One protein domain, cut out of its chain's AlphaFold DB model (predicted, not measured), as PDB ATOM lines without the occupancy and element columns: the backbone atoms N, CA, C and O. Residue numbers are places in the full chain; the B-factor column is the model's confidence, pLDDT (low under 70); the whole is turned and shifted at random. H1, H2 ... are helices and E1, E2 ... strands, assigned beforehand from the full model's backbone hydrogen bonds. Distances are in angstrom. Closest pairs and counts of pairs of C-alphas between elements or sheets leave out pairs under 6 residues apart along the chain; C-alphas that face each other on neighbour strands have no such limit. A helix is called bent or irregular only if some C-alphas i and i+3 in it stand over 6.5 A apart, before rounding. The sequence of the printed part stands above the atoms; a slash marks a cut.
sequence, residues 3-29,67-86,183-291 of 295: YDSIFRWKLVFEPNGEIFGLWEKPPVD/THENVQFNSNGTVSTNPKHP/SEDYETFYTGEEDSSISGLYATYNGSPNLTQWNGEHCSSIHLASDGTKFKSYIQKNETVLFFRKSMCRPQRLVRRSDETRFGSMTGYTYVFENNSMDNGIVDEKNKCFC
ATOM      1  N   TYR A   3     173.986  93.776 122.232       88.69
ATOM      2  CA  TYR A   3     172.731  94.513 122.059       88.69
ATOM      3  C   TYR A   3     172.736  95.880 122.758       88.69
ATOM      4  O   TYR A   3     172.423  96.876 122.118       88.69
ATOM      5  N   ASP A   4     173.131  95.949 124.034       88.31
ATOM      6  CA  ASP A   4     173.102  97.198 124.809       88.31
ATOM      7  C   ASP A   4     174.029  98.251 124.198       88.31
ATOM      8  O   ASP A   4     173.700  99.432 124.175       88.31
ATOM      9  N   SER A   5     175.186  97.831 123.678       90.44
ATOM     10  CA  SER A   5     176.129  98.724 123.004       90.44
ATOM     11  C   SER A   5     175.537  99.300 121.717       90.44
ATOM     12  O   SER A   5     175.610 100.507 121.504       90.44
ATOM     13  N   ILE A   6     174.905  98.458 120.891       91.69
ATOM     14  CA  ILE A   6     174.229  98.895 119.658       91.69
ATOM     15  C   ILE A   6     173.055  99.817 119.994       91.69
ATOM     16  O   ILE A   6     172.881 100.847 119.348       91.69
ATOM     17  N   PHE A   7     172.269  99.472 121.013       91.56
ATOM     18  CA  PHE A   7     171.124 100.267 121.435       91.56
ATOM     19  C   PHE A   7     171.557 101.645 121.951       91.56
ATOM     20  O   PHE A   7     171.012 102.646 121.502       91.56
ATOM     21  N   ARG A   8     172.588 101.731 122.806       93.12
ATOM     22  CA  ARG A   8     173.164 103.017 123.255       93.12
ATOM     23  C   ARG A   8     173.631 103.884 122.096       93.12
ATOM     24  O   ARG A   8     173.319 105.065 122.081       93.12
ATOM     25  N   TRP A   9     174.333 103.301 121.127       92.44
ATOM     26  CA  TRP A   9     174.774 104.036 119.942       92.44
ATOM     27  C   TRP A   9     173.586 104.559 119.122       92.44
ATOM     28  O   TRP A   9     173.537 105.738 118.793       92.44
ATOM     29  N   LYS A  10     172.570 103.721 118.884       94.31
ATOM     30  CA  LYS A  10     171.353 104.101 118.148       94.31
ATOM     31  C   LYS A  10     170.511 105.178 118.834       94.31
ATOM     32  O   LYS A  10     169.703 105.810 118.161       94.31
ATOM     33  N   LEU A  11     170.657 105.363 120.146       95.88
ATOM     34  CA  LEU A  11     169.954 106.400 120.901       95.88
ATOM     35  C   LEU A  11     170.555 107.797 120.710       95.88
ATOM     36  O   LEU A  11     169.856 108.769 120.992       95.88
ATOM     37  N   VAL A  12     171.808 107.910 120.264       97.06
ATOM     38  CA  VAL A  12     172.461 109.203 120.022       97.06
ATOM     39  C   VAL A  12     171.862 109.850 118.776       97.06
ATOM     40  O   VAL A  12     171.652 109.195 117.754       97.06
ATOM     41  N   PHE A  13     171.556 111.142 118.860       97.62
ATOM     42  CA  PHE A  13     171.102 111.903 117.706       97.62
ATOM     43  C   PHE A  13     172.295 112.250 116.826       97.62
ATOM     44  O   PHE A  13     173.198 112.977 117.235       97.62
ATOM     45  N   GLU A  14     172.247 111.764 115.596       95.38
ATOM     46  CA  GLU A  14     173.210 112.056 114.544       95.38
ATOM     47  C   GLU A  14     172.437 112.479 113.285       95.38
ATOM     48  O   GLU A  14     171.294 112.040 113.094       95.38
ATOM     49  N   PRO A  15     173.028 113.296 112.396       92.56
ATOM     50  CA  PRO A  15     172.421 113.602 111.106       92.56
ATOM     51  C   PRO A  15     172.066 112.322 110.333       92.56
ATOM     52  O   PRO A  15     172.915 111.453 110.137       92.56
ATOM     53  N   ASN A  16     170.818 112.214 109.868       89.25
ATOM     54  CA  ASN A  16     170.250 111.012 109.230       89.25
ATOM     55  C   ASN A  16     170.177 109.764 110.137       89.25
ATOM     56  O   ASN A  16     169.976 108.650 109.646       89.25
ATOM     57  N   GLY A  17     170.329 109.930 111.452       93.44
ATOM     58  CA  GLY A  17     170.130 108.871 112.432       93.44
ATOM     59  C   GLY A  17     168.662 108.452 112.517       93.44
ATOM     60  O   GLY A  17     167.754 109.273 112.438       93.44
ATOM     61  N   GLU A  18     168.419 107.159 112.713       93.19
ATOM     62  CA  GLU A  18     167.070 106.577 112.743       93.19
ATOM     63  C   GLU A  18     166.208 107.147 113.880       93.19
ATOM     64  O   GLU A  18     165.106 107.634 113.640       93.19
ATOM     65  N   ILE A  19     166.725 107.143 115.114       94.50
ATOM     66  CA  ILE A  19     166.019 107.700 116.275       94.50
ATOM     67  C   ILE A  19     165.853 109.216 116.152       94.50
ATOM     68  O   ILE A  19     164.814 109.740 116.544       94.50
ATOM     69  N   PHE A  20     166.843 109.907 115.581       96.69
ATOM     70  CA  PHE A  20     166.742 111.337 115.315       96.69
ATOM     71  C   PHE A  20     165.616 111.636 114.314       96.69
ATOM     72  O   PHE A  20     164.775 112.472 114.610       96.69
ATOM     73  N   GLY A  21     165.519 110.909 113.196       96.25
ATOM     74  CA  GLY A  21     164.441 111.101 112.219       96.25
ATOM     75  C   GLY A  21     163.048 110.780 112.777       96.25
ATOM     76  O   GLY A  21     162.082 111.476 112.471       96.25
ATOM     77  N   LEU A  22     162.939 109.764 113.646       95.38
ATOM     78  CA  LEU A  22     161.699 109.472 114.377       95.38
ATOM     79  C   LEU A  22     161.337 110.566 115.385       95.38
ATOM     80  O   LEU A  22     160.158 110.759 115.658       95.38
ATOM     81  N   TRP A  23     162.325 111.245 115.961       96.31
ATOM     82  CA  TRP A  23     162.096 112.364 116.865       96.31
ATOM     83  C   TRP A  23     161.724 113.640 116.100       96.31
ATOM     84  O   TRP A  23     160.721 114.254 116.428       96.31
ATOM     85  N   GLU A  24     162.465 113.973 115.043       96.62
ATOM     86  CA  GLU A  24     162.267 115.157 114.195       96.62
ATOM     87  C   GLU A  24     160.884 115.164 113.526       96.62
ATOM     88  O   GLU A  24     160.223 116.203 113.426       96.62
ATOM     89  N   LYS A  25     160.427 113.991 113.067       95.56
ATOM     90  CA  LYS A  25     159.104 113.804 112.466       95.56
ATOM     91  C   LYS A  25     158.465 112.492 112.937       95.56
ATOM     92  O   LYS A  25     158.533 111.479 112.231       95.56
ATOM     93  N   PRO A  26     157.799 112.503 114.101       94.06
ATOM     94  CA  PRO A  26     157.193 111.313 114.683       94.06
ATOM     95  C   PRO A  26     156.150 110.682 113.754       94.06
ATOM     96  O   PRO A  26     155.212 111.363 113.335       94.06
ATOM     97  N   PRO A  27     156.251 109.377 113.437       91.56
ATOM     98  CA  PRO A  27     155.313 108.692 112.549       91.56
ATOM     99  C   PRO A  27     154.053 108.253 113.312       91.56
ATOM    100  O   PRO A  27     153.670 107.083 113.288       91.56
ATOM    101  N   VAL A  28     153.436 109.181 114.042       89.50
ATOM    102  CA  VAL A  28     152.241 108.930 114.848       89.50
ATOM    103  C   VAL A  28     151.128 109.892 114.470       89.50
ATOM    104  O   VAL A  28     151.349 111.078 114.236       89.50
ATOM    105  N   ASP A  29     149.908 109.368 114.450       91.44
ATOM    106  CA  ASP A  29     148.715 110.165 114.217       91.44
ATOM    107  C   ASP A  29     148.164 110.648 115.559       91.44
ATOM    108  O   ASP A  29     147.536 109.894 116.306       91.44
ATOM    109  N   THR A  67     156.240 118.301 114.434       94.88
ATOM    110  CA  THR A  67     157.517 118.376 113.709       94.88
ATOM    111  C   THR A  67     158.493 119.331 114.384       94.88
ATOM    112  O   THR A  67     158.085 120.392 114.864       94.88
ATOM    113  N   HIS A  68     159.778 118.988 114.336       96.44
ATOM    114  CA  HIS A  68     160.883 119.881 114.671       96.44
ATOM    115  C   HIS A  68     161.529 120.371 113.367       96.44
ATOM    116  O   HIS A  68     162.172 119.606 112.656       96.44
ATOM    117  N   GLU A  69     161.319 121.636 113.004       95.56
ATOM    118  CA  GLU A  69     161.844 122.237 111.768       95.56
ATOM    119  C   GLU A  69     163.169 122.990 112.013       95.56
ATOM    120  O   GLU A  69     163.551 123.264 113.151       95.56
ATOM    121  N   ASN A  70     163.869 123.350 110.928       96.12
ATOM    122  CA  ASN A  70     165.115 124.138 110.938       96.12
ATOM    123  C   ASN A  70     166.197 123.583 111.877       96.12
ATOM    124  O   ASN A  70     166.816 124.319 112.645       96.12
ATOM    125  N   VAL A  71     166.408 122.268 111.825       96.88
ATOM    126  CA  VAL A  71     167.292 121.587 112.764       96.88
ATOM    127  C   VAL A  71     168.756 122.003 112.597       96.88
ATOM    128  O   VAL A  71     169.315 121.951 111.502       96.88
ATOM    129  N   GLN A  72     169.401 122.349 113.712       97.62
ATOM    130  CA  GLN A  72     170.816 122.691 113.788       97.62
ATOM    131  C   GLN A  72     171.506 121.924 114.922       97.62
ATOM    132  O   GLN A  72     171.210 122.129 116.096       97.62
ATOM    133  N   PHE A  73     172.469 121.067 114.578       97.94
ATOM    134  CA  PHE A  73     173.344 120.422 115.559       97.94
ATOM    135  C   PHE A  73     174.422 121.400 116.042       97.94
ATOM    136  O   PHE A  73     175.068 122.078 115.240       97.94
ATOM    137  N   ASN A  74     174.625 121.446 117.354       97.38
ATOM    138  CA  ASN A  74     175.567 122.335 118.022       97.38
ATOM    139  C   ASN A  74     176.807 121.555 118.482       97.38
ATOM    140  O   ASN A  74     176.740 120.363 118.770       97.38
ATOM    141  N   SER A  75     177.942 122.242 118.629       96.31
ATOM    142  CA  SER A  75     179.210 121.629 119.061       96.31
ATOM    143  C   SER A  75     179.256 121.212 120.538       96.31
ATOM    144  O   SER A  75     180.237 120.619 120.969       96.31
ATOM    145  N   ASN A  76     178.229 121.541 121.325       96.25
ATOM    146  CA  ASN A  76     178.129 121.244 122.756       96.25
ATOM    147  C   ASN A  76     177.204 120.047 123.059       96.25
ATOM    148  O   ASN A  76     176.595 120.014 124.127       96.25
ATOM    149  N   GLY A  77     177.028 119.118 122.114       96.94
ATOM    150  CA  GLY A  77     176.184 117.933 122.313       96.94
ATOM    151  C   GLY A  77     174.683 118.241 122.397       96.94
ATOM    152  O   GLY A  77     173.928 117.536 123.075       96.94
ATOM    153  N   THR A  78     174.226 119.311 121.737       98.31
ATOM    154  CA  THR A  78     172.804 119.683 121.667       98.31
ATOM    155  C   THR A  78     172.336 119.903 120.232       98.31
ATOM    156  O   THR A  78     173.143 120.060 119.317       98.31
ATOM    157  N   VAL A  79     171.023 119.915 120.030       98.25
ATOM    158  CA  VAL A  79     170.366 120.204 118.756       98.25
ATOM    159  C   VAL A  79     169.289 121.262 118.969       98.25
ATOM    160  O   VAL A  79     168.510 121.156 119.913       98.25
ATOM    161  N   SER A  80     169.264 122.292 118.127       98.31
ATOM    162  CA  SER A  80     168.288 123.386 118.171       98.31
ATOM    163  C   SER A  80     167.290 123.278 117.022       98.31
ATOM    164  O   SER A  80     167.686 122.964 115.902       98.31
ATOM    165  N   THR A  81     166.012 123.546 117.292       97.75
ATOM    166  CA  THR A  81     164.905 123.385 116.337       97.75
ATOM    167  C   THR A  81     163.814 124.430 116.552       97.75
ATOM    168  O   THR A  81     163.679 124.981 117.645       97.75
ATOM    169  N   ASN A  82     162.970 124.652 115.546       97.19
ATOM    170  CA  ASN A  82     161.705 125.367 115.698       97.19
ATOM    171  C   ASN A  82     160.546 124.356 115.751       97.19
ATOM    172  O   ASN A  82     160.376 123.594 114.794       97.19
ATOM    173  N   PRO A  83     159.742 124.318 116.826       95.31
ATOM    174  CA  PRO A  83     158.594 123.422 116.901       95.31
ATOM    175  C   PRO A  83     157.481 123.884 115.960       95.31
ATOM    176  O   PRO A  83     157.222 125.080 115.806       95.31
ATOM    177  N   LYS A  84     156.770 122.932 115.357       92.75
ATOM    178  CA  LYS A  84     155.603 123.223 114.524       92.75
ATOM    179  C   LYS A  84     154.566 122.117 114.627       92.75
ATOM    180  O   LYS A  84     154.881 120.939 114.472       92.75
ATOM    181  N   HIS A  85     153.329 122.537 114.878       93.44
ATOM    182  CA  HIS A  85     152.207 121.666 115.222       93.44
ATOM    183  C   HIS A  85     150.915 122.090 114.497       93.44
ATOM    184  O   HIS A  85     149.961 122.510 115.152       93.44
ATOM    185  N   PRO A  86     150.847 122.078 113.149       93.06
ATOM    186  CA  PRO A  86     149.630 122.476 112.457       93.06
ATOM    187  C   PRO A  86     148.488 121.512 112.783       93.06
ATOM    188  O   PRO A  86     148.678 120.295 112.883       93.06
ATOM    189  N   SER A 183     155.639 130.871 116.311       87.00
ATOM    190  CA  SER A 183     156.349 131.698 115.320       87.00
ATOM    191  C   SER A 183     157.675 132.305 115.803       87.00
ATOM    192  O   SER A 183     158.589 132.484 115.000       87.00
ATOM    193  N   GLU A 184     157.793 132.596 117.098       89.12
ATOM    194  CA  GLU A 184     158.994 133.167 117.727       89.12
ATOM    195  C   GLU A 184     159.748 132.157 118.615       89.12
ATOM    196  O   GLU A 184     160.703 132.533 119.298       89.12
ATOM    197  N   ASP A 185     159.322 130.891 118.637       93.75
ATOM    198  CA  ASP A 185     159.881 129.889 119.541       93.75
ATOM    199  C   ASP A 185     161.027 129.097 118.913       93.75
ATOM    200  O   ASP A 185     161.009 128.735 117.734       93.75
ATOM    201  N   TYR A 186     162.003 128.751 119.745       96.81
ATOM    202  CA  TYR A 186     163.007 127.746 119.438       96.81
ATOM    203  C   TYR A 186     163.307 126.898 120.670       96.81
ATOM    204  O   TYR A 186     163.236 127.338 121.822       96.81
ATOM    205  N   GLU A 187     163.672 125.657 120.411       97.94
ATOM    206  CA  GLU A 187     163.883 124.634 121.419       97.94
ATOM    207  C   GLU A 187     165.254 124.017 121.216       97.94
ATOM    208  O   GLU A 187     165.699 123.836 120.085       97.94
ATOM    209  N   THR A 188     165.937 123.699 122.309       98.50
ATOM    210  CA  THR A 188     167.227 123.020 122.263       98.50
ATOM    211  C   THR A 188     167.151 121.760 123.101       98.50
ATOM    212  O   THR A 188     166.757 121.820 124.266       98.50
ATOM    213  N   PHE A 189     167.577 120.636 122.533       98.62
ATOM    214  CA  PHE A 189     167.538 119.310 123.142       98.62
ATOM    215  C   PHE A 189     168.934 118.695 123.203       98.62
ATOM    216  O   PHE A 189     169.805 119.026 122.400       98.62
ATOM    217  N   TYR A 190     169.162 117.777 124.137       98.56
ATOM    218  CA  TYR A 190     170.402 117.002 124.181       98.56
ATOM    219  C   TYR A 190     170.458 115.990 123.032       98.56
ATOM    220  O   TYR A 190     169.473 115.304 122.756       98.56
ATOM    221  N   THR A 191     171.618 115.844 122.387       98.19
ATOM    222  CA  THR A 191     171.829 114.795 121.370       98.19
ATOM    223  C   THR A 191     172.052 113.424 122.003       98.19
ATOM    224  O   THR A 191     171.814 112.399 121.371       98.19
ATOM    225  N   GLY A 192     172.493 113.399 123.262       97.19
ATOM    226  CA  GLY A 192     172.905 112.191 123.971       97.19
ATOM    227  C   GLY A 192     174.308 111.699 123.610       97.19
ATOM    228  O   GLY A 192     174.620 110.545 123.880       97.19
ATOM    229  N   GLU A 193     175.146 112.555 123.015       95.38
ATOM    230  CA  GLU A 193     176.557 112.255 122.725       95.38
ATOM    231  C   GLU A 193     177.333 111.864 123.995       95.38
ATOM    232  O   GLU A 193     178.027 110.849 124.010       95.38
ATOM    233  N   GLU A 194     177.162 112.624 125.083       92.94
ATOM    234  CA  GLU A 194     177.773 112.312 126.383       92.94
ATOM    235  C   GLU A 194     176.996 111.230 127.150       92.94
ATOM    236  O   GLU A 194     177.585 110.302 127.708       92.94
ATOM    237  N   ASP A 195     175.662 111.329 127.164       95.81
ATOM    238  CA  ASP A 195     174.771 110.334 127.758       95.81
ATOM    239  C   ASP A 195     173.588 110.028 126.833       95.81
ATOM    240  O   ASP A 195     172.600 110.760 126.757       95.81
ATOM    241  N   SER A 196     173.653 108.867 126.182       96.06
ATOM    242  CA  SER A 196     172.589 108.360 125.306       96.06
ATOM    243  C   SER A 196     171.215 108.240 125.988       96.06
ATOM    244  O   SER A 196     170.194 108.140 125.309       96.06
ATOM    245  N   SER A 197     171.155 108.233 127.328       95.88
ATOM    246  CA  SER A 197     169.897 108.136 128.064       95.88
ATOM    247  C   SER A 197     169.036 109.398 127.948       95.88
ATOM    248  O   SER A 197     167.809 109.282 127.998       95.88
ATOM    249  N   ILE A 198     169.646 110.567 127.734       97.44
ATOM    250  CA  ILE A 198     168.966 111.872 127.744       97.44
ATOM    251  C   ILE A 198     168.722 112.467 126.353       97.44
ATOM    252  O   ILE A 198     168.278 113.610 126.253       97.44
ATOM    253  N   SER A 199     169.007 111.730 125.275       97.81
ATOM    254  CA  SER A 199     168.774 112.236 123.921       97.81
ATOM    255  C   SER A 199     167.310 112.635 123.705       97.81
ATOM    256  O   SER A 199     166.388 111.956 124.165       97.81
ATOM    257  N   GLY A 200     167.087 113.761 123.026       97.50
ATOM    258  CA  GLY A 200     165.752 114.310 122.776       97.50
ATOM    259  C   GLY A 200     165.056 114.917 123.997       97.50
ATOM    260  O   GLY A 200     163.867 115.208 123.915       97.50
ATOM    261  N   LEU A 201     165.756 115.111 125.123       98.50
ATOM    262  CA  LEU A 201     165.234 115.845 126.282       98.50
ATOM    263  C   LEU A 201     165.670 117.313 126.255       98.50
ATOM    264  O   LEU A 201     166.768 117.628 125.793       98.50
ATOM    265  N   TYR A 202     164.822 118.206 126.770       98.44
ATOM    266  CA  TYR A 202     165.055 119.650 126.765       98.44
ATOM    267  C   TYR A 202     166.361 120.021 127.479       98.44
ATOM    268  O   TYR A 202     166.560 119.740 128.665       98.44
ATOM    269  N   ALA A 203     167.220 120.741 126.766       98.31
ATOM    270  CA  ALA A 203     168.268 121.564 127.347       98.31
ATOM    271  C   ALA A 203     167.710 122.956 127.675       98.31
ATOM    272  O   ALA A 203     167.820 123.407 128.814       98.31
ATOM    273  N   THR A 204     167.072 123.618 126.699       98.06
ATOM    274  CA  THR A 204     166.462 124.947 126.878       98.06
ATOM    275  C   THR A 204     165.227 125.152 126.000       98.06
ATOM    276  O   THR A 204     165.082 124.510 124.963       98.06
ATOM    277  N   TYR A 205     164.374 126.094 126.396       97.00
ATOM    278  CA  TYR A 205     163.284 126.646 125.594       97.00
ATOM    279  C   TYR A 205     163.472 128.162 125.524       97.00
ATOM    280  O   TYR A 205     163.633 128.813 126.562       97.00
ATOM    281  N   ASN A 206     163.514 128.725 124.317       95.75
ATOM    282  CA  ASN A 206     163.855 130.128 124.069       95.75
ATOM    283  C   ASN A 206     165.141 130.574 124.801       95.75
ATOM    284  O   ASN A 206     165.222 131.673 125.352       95.75
ATOM    285  N   GLY A 207     166.145 129.688 124.829       96.31
ATOM    286  CA  GLY A 207     167.483 129.953 125.366       96.31
ATOM    287  C   GLY A 207     167.625 129.827 126.883       96.31
ATOM    288  O   GLY A 207     168.716 130.045 127.406       96.31
ATOM    289  N   SER A 208     166.561 129.459 127.604       96.94
ATOM    290  CA  SER A 208     166.600 129.252 129.055       96.94
ATOM    291  C   SER A 208     166.170 127.830 129.445       96.94
ATOM    292  O   SER A 208     165.183 127.324 128.910       96.94
ATOM    293  N   PRO A 209     166.842 127.177 130.414       97.00
ATOM    294  CA  PRO A 209     166.359 125.929 131.013       97.00
ATOM    295  C   PRO A 209     165.202 126.160 132.001       97.00
ATOM    296  O   PRO A 209     164.612 125.205 132.502       97.00
ATOM    297  N   ASN A 210     164.889 127.424 132.308       97.38
ATOM    298  CA  ASN A 210     163.843 127.829 133.239       97.38
ATOM    299  C   ASN A 210     162.820 128.745 132.555       97.38
ATOM    300  O   ASN A 210     163.187 129.739 131.924       97.38
ATOM    301  N   LEU A 211     161.536 128.463 132.758       95.81
ATOM    302  CA  LEU A 211     160.426 129.312 132.338       95.81
ATOM    303  C   LEU A 211     160.417 130.617 133.141       95.81
ATOM    304  O   LEU A 211     160.322 130.606 134.367       95.81
ATOM    305  N   THR A 212     160.454 131.750 132.445       92.50
ATOM    306  CA  THR A 212     160.492 133.094 133.054       92.50
ATOM    307  C   THR A 212     159.202 133.465 133.788       92.50
ATOM    308  O   THR A 212     159.172 134.404 134.578       92.50
ATOM    309  N   GLN A 213     158.118 132.731 133.533       91.00
ATOM    310  CA  GLN A 213     156.796 132.949 134.110       91.00
ATOM    311  C   GLN A 213     156.692 132.499 135.571       91.00
ATOM    312  O   GLN A 213     155.745 132.922 136.248       91.00
ATOM    313  N   TRP A 214     157.614 131.654 136.034       93.56
ATOM    314  CA  TRP A 214     157.571 131.020 137.347       93.56
ATOM    315  C   TRP A 214     158.870 131.230 138.114       93.56
ATOM    316  O   TRP A 214     159.948 131.337 137.536       93.56
ATOM    317  N   ASN A 215     158.755 131.249 139.439       91.25
ATOM    318  CA  ASN A 215     159.895 131.364 140.339       91.25
ATOM    319  C   ASN A 215     160.220 130.010 140.967       91.25
ATOM    320  O   ASN A 215     159.313 129.247 141.299       91.25
ATOM    321  N   GLY A 216     161.505 129.772 141.218       92.19
ATOM    322  CA  GLY A 216     161.989 128.569 141.890       92.19
ATOM    323  C   GLY A 216     162.067 127.351 140.971       92.19
ATOM    324  O   GLY A 216     161.202 127.120 140.129       92.19
ATOM    325  N   GLU A 217     163.104 126.544 141.186       93.25
ATOM    326  CA  GLU A 217     163.464 125.408 140.332       93.25
ATOM    327  C   GLU A 217     162.307 124.421 140.116       93.25
ATOM    328  O   GLU A 217     162.082 123.969 138.997       93.25
ATOM    329  N   HIS A 218     161.508 124.144 141.156       93.12
ATOM    330  CA  HIS A 218     160.363 123.227 141.066       93.12
ATOM    331  C   HIS A 218     159.328 123.641 140.007       93.12
ATOM    332  O   HIS A 218     158.795 122.767 139.317       93.12
ATOM    333  N   CYS A 219     159.042 124.943 139.895       94.69
ATOM    334  CA  CYS A 219     157.989 125.479 139.030       94.69
ATOM    335  C   CYS A 219     158.500 125.965 137.670       94.69
ATOM    336  O   CYS A 219     157.724 126.002 136.717       94.69
ATOM    337  N   SER A 220     159.763 126.388 137.577       96.19
ATOM    338  CA  SER A 220     160.300 126.989 136.356       96.19
ATOM    339  C   SER A 220     161.150 126.037 135.525       96.19
ATOM    340  O   SER A 220     161.140 126.168 134.303       96.19
ATOM    341  N   SER A 221     161.866 125.095 136.139       97.31
ATOM    342  CA  SER A 221     162.828 124.265 135.415       97.31
ATOM    343  C   SER A 221     162.133 123.280 134.480       97.31
ATOM    344  O   SER A 221     161.260 122.515 134.890       97.31
ATOM    345  N   ILE A 222     162.554 123.293 133.219       97.75
ATOM    346  CA  ILE A 222     162.187 122.316 132.184       97.75
ATOM    347  C   ILE A 222     163.390 121.462 131.769       97.75
ATOM    348  O   ILE A 222     163.310 120.699 130.810       97.75
ATOM    349  N   HIS A 223     164.522 121.609 132.457       97.44
ATOM    350  CA  HIS A 223     165.733 120.861 132.157       97.44
ATOM    351  C   HIS A 223     165.459 119.350 132.235       97.44
ATOM    352  O   HIS A 223     164.896 118.861 133.215       97.44
ATOM    353  N   LEU A 224     165.842 118.623 131.181       97.62
ATOM    354  CA  LEU A 224     165.572 117.195 130.973       97.62
ATOM    355  C   LEU A 224     164.081 116.822 130.878       97.62
ATOM    356  O   LEU A 224     163.723 115.653 131.039       97.62
ATOM    357  N   ALA A 225     163.200 117.782 130.587       98.00
ATOM    358  CA  ALA A 225     161.823 117.474 130.232       98.00
ATOM    359  C   ALA A 225     161.733 116.783 128.866       98.00
ATOM    360  O   ALA A 225     162.536 117.019 127.967       98.00
ATOM    361  N   SER A 226     160.712 115.950 128.710       97.69
ATOM    362  CA  SER A 226     160.250 115.446 127.423       97.69
ATOM    363  C   SER A 226     159.235 116.410 126.810       97.69
ATOM    364  O   SER A 226     158.367 116.923 127.516       97.69
ATOM    365  N   ASP A 227     159.289 116.581 125.494       95.50
ATOM    366  CA  ASP A 227     158.256 117.227 124.672       95.50
ATOM    367  C   ASP A 227     157.053 116.298 124.375       95.50
ATOM    368  O   ASP A 227     156.058 116.688 123.754       95.50
ATOM    369  N   GLY A 228     157.123 115.043 124.830       93.31
ATOM    370  CA  GLY A 228     156.158 113.977 124.563       93.31
ATOM    371  C   GLY A 228     156.513 113.087 123.372       93.31
ATOM    372  O   GLY A 228     155.855 112.067 123.190       93.31
ATOM    373  N   THR A 229     157.543 113.429 122.598       93.12
ATOM    374  CA  THR A 229     158.044 112.605 121.490       93.12
ATOM    375  C   THR A 229     158.980 111.527 121.999       93.12
ATOM    376  O   THR A 229     158.849 110.347 121.670       93.12
ATOM    377  N   LYS A 230     159.944 111.939 122.826       94.19
ATOM    378  CA  LYS A 230     160.948 111.051 123.399       94.19
ATOM    379  C   LYS A 230     161.062 111.289 124.891       94.19
ATOM    380  O   LYS A 230     161.213 112.415 125.351       94.19
ATOM    381  N   PHE A 231     161.009 110.202 125.646       95.56
ATOM    382  CA  PHE A 231     161.302 110.193 127.071       95.56
ATOM    383  C   PHE A 231     162.713 109.652 127.307       95.56
ATOM    384  O   PHE A 231     163.307 109.016 126.425       95.56
ATOM    385  N   LYS A 232     163.230 109.895 128.517       95.12
ATOM    386  CA  LYS A 232     164.525 109.377 128.963       95.12
ATOM    387  C   LYS A 232     164.600 107.872 128.708       95.12
ATOM    388  O   LYS A 232     163.628 107.152 128.914       95.12
ATOM    389  N   SER A 233     165.742 107.381 128.251       94.06
ATOM    390  CA  SER A 233     165.962 105.944 128.070       94.06
ATOM    391  C   SER A 233     166.410 105.309 129.392       94.06
ATOM    392  O   SER A 233     166.948 105.989 130.260       94.06
ATOM    393  N   TYR A 234     166.218 103.995 129.554       91.81
ATOM    394  CA  TYR A 234     166.577 103.262 130.784       91.81
ATOM    395  C   TYR A 234     165.872 103.763 132.059       91.81
ATOM    396  O   TYR A 234     166.459 103.739 133.143       91.81
ATOM    397  N   ILE A 235     164.611 104.187 131.930       92.00
ATOM    398  CA  ILE A 235     163.806 104.695 133.049       92.00
ATOM    399  C   ILE A 235     163.703 103.645 134.160       92.00
ATOM    400  O   ILE A 235     163.333 102.491 133.914       92.00
ATOM    401  N   GLN A 236     164.001 104.054 135.391       90.50
ATOM    402  CA  GLN A 236     163.892 103.192 136.566       90.50
ATOM    403  C   GLN A 236     162.467 103.176 137.134       90.50
ATOM    404  O   GLN A 236     161.677 104.099 136.941       90.50
ATOM    405  N   LYS A 237     162.111 102.118 137.879       86.44
ATOM    406  CA  LYS A 237     160.737 101.944 138.395       86.44
ATOM    407  C   LYS A 237     160.256 103.105 139.278       86.44
ATOM    408  O   LYS A 237     159.067 103.398 139.276       86.44
ATOM    409  N   ASN A 238     161.158 103.724 140.033       88.06
ATOM    410  CA  ASN A 238     160.886 104.814 140.973       88.06
ATOM    411  C   ASN A 238     161.275 106.197 140.423       88.06
ATOM    412  O   ASN A 238     161.393 107.146 141.194       88.06
ATOM    413  N   GLU A 239     161.516 106.307 139.117       92.81
ATOM    414  CA  GLU A 239     161.953 107.550 138.493       92.81
ATOM    415  C   GLU A 239     160.759 108.411 138.070       92.81
ATOM    416  O   GLU A 239     159.864 107.951 137.356       92.81
ATOM    417  N   THR A 240     160.766 109.669 138.511       94.56
ATOM    418  CA  THR A 240     159.842 110.706 138.045       94.56
ATOM    419  C   THR A 240     160.377 111.301 136.753       94.56
ATOM    420  O   THR A 240     161.537 111.705 136.682       94.56
ATOM    421  N   VAL A 241     159.520 111.393 135.742       95.94
ATOM    422  CA  VAL A 241     159.878 111.932 134.428       95.94
ATOM    423  C   VAL A 241     159.258 113.311 134.264       95.94
ATOM    424  O   VAL A 241     158.104 113.526 134.627       95.94
ATOM    425  N   LEU A 242     160.022 114.261 133.735       97.06
ATOM    426  CA  LEU A 242     159.539 115.615 133.498       97.06
ATOM    427  C   LEU A 242     158.962 115.719 132.079       97.06
ATOM    428  O   LEU A 242     159.510 115.157 131.134       97.06
ATOM    429  N   PHE A 243     157.849 116.427 131.928       97.31
ATOM    430  CA  PHE A 243     157.166 116.672 130.661       97.31
ATOM    431  C   PHE A 243     156.869 118.161 130.523       97.31
ATOM    432  O   PHE A 243     156.400 118.797 131.468       97.31
ATOM    433  N   PHE A 244     157.116 118.721 129.347       96.81
ATOM    434  CA  PHE A 244     156.805 120.106 129.048       96.81
ATOM    435  C   PHE A 244     156.315 120.237 127.611       96.81
ATOM    436  O   PHE A 244     156.909 119.715 126.678       96.81
ATOM    437  N   ARG A 245     155.228 120.987 127.449       93.62
ATOM    438  CA  ARG A 245     154.800 121.569 126.181       93.62
ATOM    439  C   ARG A 245     154.378 122.999 126.449       93.62
ATOM    440  O   ARG A 245     153.816 123.282 127.513       93.62
ATOM    441  N   LYS A 246     154.555 123.876 125.462       92.06
ATOM    442  CA  LYS A 246     154.130 125.281 125.531       92.06
ATOM    443  C   LYS A 246     152.695 125.441 126.048       92.06
ATOM    444  O   LYS A 246     152.445 126.247 126.943       92.06
ATOM    445  N   SER A 247     151.770 124.620 125.550       89.25
ATOM    446  CA  SER A 247     150.350 124.636 125.920       89.25
ATOM    447  C   SER A 247     150.077 124.391 127.410       89.25
ATOM    448  O   SER A 247     149.089 124.898 127.933       89.25
ATOM    449  N   MET A 248     150.956 123.672 128.119       88.44
ATOM    450  CA  MET A 248     150.838 123.461 129.568       88.44
ATOM    451  C   MET A 248     151.275 124.682 130.381       88.44
ATOM    452  O   MET A 248     150.905 124.808 131.551       88.44
ATOM    453  N   CYS A 249     152.090 125.561 129.788       89.56
ATOM    454  CA  CYS A 249     152.682 126.749 130.410       89.56
ATOM    455  C   CYS A 249     153.482 126.476 131.697       89.56
ATOM    456  O   CYS A 249     153.847 127.425 132.382       89.56
ATOM    457  N   ARG A 250     153.743 125.216 132.062       93.50
ATOM    458  CA  ARG A 250     154.508 124.799 133.243       93.50
ATOM    459  C   ARG A 250     155.064 123.384 133.041       93.50
ATOM    460  O   ARG A 250     154.429 122.607 132.321       93.50
ATOM    461  N   PRO A 251     156.191 123.023 133.676       95.31
ATOM    462  CA  PRO A 251     156.658 121.646 133.708       95.31
ATOM    463  C   PRO A 251     155.668 120.756 134.471       95.31
ATOM    464  O   PRO A 251     155.105 121.157 135.491       95.31
ATOM    465  N   GLN A 252     155.469 119.537 133.986       96.19
ATOM    466  CA  GLN A 252     154.627 118.516 134.600       96.19
ATOM    467  C   GLN A 252     155.465 117.309 134.992       96.19
ATOM    468  O   GLN A 252     156.308 116.847 134.228       96.19
ATOM    469  N   ARG A 253     155.212 116.778 136.187       95.62
ATOM    470  CA  ARG A 253     155.881 115.578 136.693       95.62
ATOM    471  C   ARG A 253     155.009 114.365 136.439       95.62
ATOM    472  O   ARG A 253     153.830 114.353 136.788       95.62
ATOM    473  N   LEU A 254     155.607 113.357 135.825       96.19
ATOM    474  CA  LEU A 254     154.996 112.080 135.522       96.19
ATOM    475  C   LEU A 254     155.537 111.022 136.480       96.19
ATOM    476  O   LEU A 254     156.746 110.800 136.555       96.19
ATOM    477  N   VAL A 255     154.633 110.339 137.174       95.56
ATOM    478  CA  VAL A 255     154.940 109.234 138.086       95.56
ATOM    479  C   VAL A 255     154.382 107.931 137.535       95.56
ATOM    480  O   VAL A 255     153.328 107.890 136.894       95.56
ATOM    481  N   ARG A 256     155.103 106.840 137.780       93.69
ATOM    482  CA  ARG A 256     154.684 105.508 137.354       93.69
ATOM    483  C   ARG A 256     153.457 105.067 138.152       93.69
ATOM    484  O   ARG A 256     153.490 105.046 139.378       93.69
ATOM    485  N   ARG A 257     152.390 104.674 137.452       89.31
ATOM    486  CA  ARG A 257     151.149 104.173 138.067       89.31
ATOM    487  C   ARG A 257     151.063 102.652 138.084       89.31
ATOM    488  O   ARG A 257     150.519 102.091 139.028       89.31
ATOM    489  N   SER A 258     151.515 102.002 137.016       79.50
ATOM    490  CA  SER A 258     151.293 100.571 136.799       79.50
ATOM    491  C   SER A 258     152.580  99.762 136.870       79.50
ATOM    492  O   SER A 258     153.687 100.267 136.654       79.50
ATOM    493  N   ASP A 259     152.414  98.461 137.078       81.56
ATOM    494  CA  ASP A 259     153.403  97.484 136.643       81.56
ATOM    495  C   ASP A 259     153.516  97.453 135.109       81.56
ATOM    496  O   ASP A 259     152.942  98.278 134.394       81.56
ATOM    497  N   GLU A 260     154.353  96.559 134.602       84.31
ATOM    498  CA  GLU A 260     154.609  96.411 133.176       84.31
ATOM    499  C   GLU A 260     153.322  96.070 132.406       84.31
ATOM    500  O   GLU A 260     152.642  95.087 132.694       84.31
ATOM    501  N   THR A 261     152.994  96.900 131.420       85.06
ATOM    502  CA  THR A 261     151.833  96.761 130.540       85.06
ATOM    503  C   THR A 261     152.316  96.332 129.161       85.06
ATOM    504  O   THR A 261     153.257  96.910 128.612       85.06
ATOM    505  N   ARG A 262     151.670  95.325 128.569       87.62
ATOM    506  CA  ARG A 262     152.021  94.820 127.238       87.62
ATOM    507  C   ARG A 262     151.213  95.531 126.153       87.62
ATOM    508  O   ARG A 262     149.986  95.519 126.195       87.62
ATOM    509  N   PHE A 263     151.902  96.079 125.159       83.69
ATOM    510  CA  PHE A 263     151.319  96.680 123.960       83.69
ATOM    511  C   PHE A 263     151.881  95.964 122.728       83.69
ATOM    512  O   PHE A 263     153.010  96.201 122.297       83.69
ATOM    513  N   GLY A 264     151.102  95.024 122.185       87.94
ATOM    514  CA  GLY A 264     151.561  94.134 121.119       87.94
ATOM    515  C   GLY A 264     152.725  93.241 121.574       87.94
ATOM    516  O   GLY A 264     152.609  92.476 122.537       87.94
ATOM    517  N   SER A 265     153.854  93.322 120.870       90.19
ATOM    518  CA  SER A 265     155.092  92.611 121.219       90.19
ATOM    519  C   SER A 265     155.966  93.360 122.228       90.19
ATOM    520  O   SER A 265     156.895  92.761 122.763       90.19
ATOM    521  N   MET A 266     155.674  94.633 122.497       90.31
ATOM    522  CA  MET A 266     156.451  95.467 123.407       90.31
ATOM    523  C   MET A 266     155.846  95.469 124.800       90.31
ATOM    524  O   MET A 266     154.637  95.300 124.990       90.31
ATOM    525  N   THR A 267     156.700  95.722 125.778       90.31
ATOM    526  CA  THR A 267     156.283  96.015 127.137       90.31
ATOM    527  C   THR A 267     156.670  97.437 127.504       90.31
ATOM    528  O   THR A 267     157.652  97.988 127.011       90.31
ATOM    529  N   GLY A 268     155.840  98.070 128.320       89.69
ATOM    530  CA  GLY A 268     156.013  99.453 128.724       89.69
ATOM    531  C   GLY A 268     155.406  99.704 130.091       89.69
ATOM    532  O   GLY A 268     154.890  98.801 130.746       89.69
ATOM    533  N   TYR A 269     155.457 100.951 130.530       89.25
ATOM    534  CA  TYR A 269     154.932 101.368 131.823       89.25
ATOM    535  C   TYR A 269     153.932 102.496 131.622       89.25
ATOM    536  O   TYR A 269     154.133 103.361 130.770       89.25
ATOM    537  N   THR A 270     152.870 102.518 132.421       91.38
ATOM    538  CA  THR A 270     151.933 103.638 132.415       91.38
ATOM    539  C   THR A 270     152.407 104.703 133.392       91.38
ATOM    540  O   THR A 270     152.502 104.464 134.600       91.38
ATOM    541  N   TYR A 271     152.665 105.890 132.855       93.75
ATOM    542  CA  TYR A 271     152.948 107.103 133.608       93.75
ATOM    543  C   TYR A 271     151.717 108.010 133.628       93.75
ATOM    544  O   TYR A 271     150.957 108.061 132.663       93.75
ATOM    545  N   VAL A 272     151.513 108.708 134.740       94.62
ATOM    546  CA  VAL A 272     150.430 109.682 134.932       94.62
ATOM    547  C   VAL A 272     150.987 110.941 135.572       94.62
ATOM    548  O   VAL A 272     152.044 110.884 136.198       94.62
ATOM    549  N   PHE A 273     150.286 112.069 135.450       94.88
ATOM    550  CA  PHE A 273     150.652 113.252 136.225       94.88
ATOM    551  C   PHE A 273     150.629 112.941 137.721       94.88
ATOM    552  O   PHE A 273     149.760 112.214 138.204       94.88
ATOM    553  N   GLU A 274     151.611 113.484 138.433       93.88
ATOM    554  CA  GLU A 274     151.689 113.398 139.885       93.88
ATOM    555  C   GLU A 274     150.390 113.900 140.529       93.88
ATOM    556  O   GLU A 274     149.757 114.852 140.059       93.88
ATOM    557  N   ASN A 275     149.974 113.254 141.620       93.38
ATOM    558  CA  ASN A 275     148.815 113.716 142.374       93.38
ATOM    559  C   ASN A 275     149.031 115.166 142.813       93.38
ATOM    560  O   ASN A 275     150.109 115.525 143.273       93.38
ATOM    561  N   ASN A 276     147.981 115.979 142.715       93.44
ATOM    562  CA  ASN A 276     148.019 117.401 143.059       93.44
ATOM    563  C   ASN A 276     148.968 118.245 142.185       93.44
ATOM    564  O   ASN A 276     149.269 119.373 142.559       93.44
ATOM    565  N   SER A 277     149.385 117.782 140.995       91.31
ATOM    566  CA  SER A 277     150.247 118.567 140.086       91.31
ATOM    567  C   SER A 277     149.663 119.928 139.672       91.31
ATOM    568  O   SER A 277     150.397 120.839 139.287       91.31
ATOM    569  N   MET A 278     148.338 120.074 139.759       90.62
ATOM    570  CA  MET A 278     147.597 121.298 139.439       90.62
ATOM    571  C   MET A 278     147.085 122.040 140.685       90.62
ATOM    572  O   MET A 278     146.340 123.009 140.545       90.62
ATOM    573  N   ASP A 279     147.463 121.599 141.889       92.88
ATOM    574  CA  ASP A 279     147.139 122.288 143.140       92.88
ATOM    575  C   ASP A 279     147.764 123.689 143.180       92.88
ATOM    576  O   ASP A 279     148.808 123.951 142.581       92.88
ATOM    577  N   ASN A 280     147.122 124.610 143.894       89.56
ATOM    578  CA  ASN A 280     147.558 126.002 143.998       89.56
ATOM    579  C   ASN A 280     148.531 126.262 145.164       89.56
ATOM    580  O   ASN A 280     148.841 127.421 145.443       89.56
ATOM    581  N   GLY A 281     149.004 125.221 145.852       91.69
ATOM    582  CA  GLY A 281     149.882 125.351 147.009       91.69
ATOM    583  C   GLY A 281     149.204 125.124 148.360       91.69
ATOM    584  O   GLY A 281     149.868 125.283 149.386       91.69
ATOM    585  N   ILE A 282     147.898 124.818 148.374       91.81
ATOM    586  CA  ILE A 282     147.136 124.526 149.598       91.81
ATOM    587  C   ILE A 282     147.419 123.103 150.080       91.81
ATOM    588  O   ILE A 282     147.581 122.893 151.281       91.81
ATOM    589  N   VAL A 283     147.464 122.137 149.162       94.81
ATOM    590  CA  VAL A 283     147.707 120.724 149.482       94.81
ATOM    591  C   VAL A 283     149.186 120.384 149.318       94.81
ATOM    592  O   VAL A 283     149.757 119.735 150.191       94.81
ATOM    593  N   ASP A 284     149.817 120.837 148.231       93.81
ATOM    594  CA  ASP A 284     151.255 120.674 148.003       93.81
ATOM    595  C   ASP A 284     151.951 122.034 148.018       93.81
ATOM    596  O   ASP A 284     151.936 122.774 147.035       93.81
ATOM    597  N   GLU A 285     152.617 122.355 149.126       94.31
ATOM    598  CA  GLU A 285     153.278 123.649 149.307       94.31
ATOM    599  C   GLU A 285     154.317 123.977 148.225       94.31
ATOM    600  O   GLU A 285     154.573 125.159 147.976       94.31
ATOM    601  N   LYS A 286     154.889 122.971 147.548       93.19
ATOM    602  CA  LYS A 286     155.836 123.191 146.445       93.19
ATOM    603  C   LYS A 286     155.181 123.923 145.276       93.19
ATOM    604  O   LYS A 286     155.858 124.664 144.571       93.19
ATOM    605  N   ASN A 287     153.867 123.788 145.101       94.62
ATOM    606  CA  ASN A 287     153.119 124.432 144.024       94.62
ATOM    607  C   ASN A 287     152.732 125.887 144.321       94.62
ATOM    608  O   ASN A 287     152.198 126.561 143.438       94.62
ATOM    609  N   LYS A 288     153.058 126.432 145.507       93.19
ATOM    610  CA  LYS A 288     152.805 127.850 145.835       93.19
ATOM    611  C   LYS A 288     153.425 128.810 144.811       93.19
ATOM    612  O   LYS A 288     152.869 129.881 144.582       93.19
ATOM    613  N   CYS A 289     154.524 128.433 144.149       92.19
ATOM    614  CA  CYS A 289     155.140 129.248 143.095       92.19
ATOM    615  C   CYS A 289     154.302 129.386 141.813       92.19
ATOM    616  O   CYS A 289     154.544 130.316 141.043       92.19
ATOM    617  N   PHE A 290     153.292 128.536 141.597       92.19
ATOM    618  CA  PHE A 290     152.325 128.707 140.509       92.19
ATOM    619  C   PHE A 290     151.215 129.713 140.844       92.19
ATOM    620  O   PHE A 290     150.506 130.174 139.946       92.19
ATOM    621  N   CYS A 291     151.058 130.091 142.116       88.88
ATOM    622  CA  CYS A 291     150.086 131.089 142.534       88.88
ATOM    623  C   CYS A 291     150.710 132.488 142.470       88.88
ATOM    624  O   CYS A 291     151.523 132.875 143.311       88.88
TER     625      CYS A 291
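This is residues 3 to 29, 67 to 86 and 183 to 291 of the 295 residues of an uncharacterized protein of Megaselia scalaris (UniProt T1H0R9). Two small twisted sheets sit apart, with loops filling the space between them: one is the four-stranded sheet E1 to E4, the other the meander E5, E6, E7, whose long E6-E7 hairpin forms a bent arm with residues 262 to 267 sticking out free at its tip. H1 and H2 make a corner at one end of the longest axis, H2 standing up over E1, and the short H3 and H4 lie together at the other end. The printed part has 156 residues, under half of them in named elements, in the order H1, H2, E1, E2, E3, E4, H3, E5, E6, E7, H4; the class is mixed, helices and strands, and both sheets are antiparallel in the order of their numbers. The whole is compact, with a radius of gyration of the C-alphas of 16.3 A and spans of 48 by 40 by 31 A.

Find C-alpha 3 at (172.731, 94.513, 122.059); from there H1 runs to residue 11, 12.3 A, and H2 follows at residues 18 to 24. E1, residues 67 to 73, covers 16.1 A and E2, residues 78 to 84, 19.0 A. Next come E3, residues 187 to 190, E4, residues 202 to 205, H3, residues 217 to 220, and E5, residues 241 to 243. E6 begins at C-alpha 252, (154.627, 118.516, 134.600), and reaches residue 263, 24.5 A; E7, residues 266 to 273, covers 22.7 A. H4, residues 285 to 290, ends at C-alpha 290, (152.325, 128.707, 140.509).

Look first at the strongly twisted sheet E1 to E4: N 69 and O 82 are 2.8 A apart in the hairpin E1 and E2, N 79 and O 189 2.8 A between E2 and E3, and N 188 and O 204 2.9 A in the hairpin E3 and E4. H2 is on this sheet at a height of 10.0 A and stands up from it, only just over E1 with 3 of its C-alphas; the closest C-alphas, of Glu 24 and His 68, are 4.9 A apart. H1 and H2 only just touch, only at the corner, with 3 pairs of C-alphas within 8 A; Leu 11 and Ile 19 have the closest C-alphas, 6.2 A. E5 and E6 are apart from E4. E6 pairs with E5 over residues 252 to 254, with N 243 and O 252 2.8 A apart, and with E7 over 254 to 263, with N 261 and O 268 2.8 A apart; it bends by 87 degrees at residue 259. H3 and H4 touch, the C-alphas of Cys 219 and Cys 289 closest at 6.2 A. Every O i to N i+4 pair is within hydrogen-bond range in H1 and H2; H3 is too short for one, and H4, only just irregular with C-alphas 286 and 289 7.0 A apart, has 0 of 2, beside 2 of 3 O i to N i+3 pairs.

The C-alphas farthest apart, of Asn 16 and Ile 282, are 48.4 A apart. Two cuts leave out residues 30 to 66, with 12.0 A between C-alphas 29 and 67, and 87 to 182, with 11.8 A between C-alphas 86 and 183. The long links are E3 to E4, E4 to H3, H3 to E5 and E7 to H4. The mean pLDDT of the printed part is 93.8, and no printed residue is under 70.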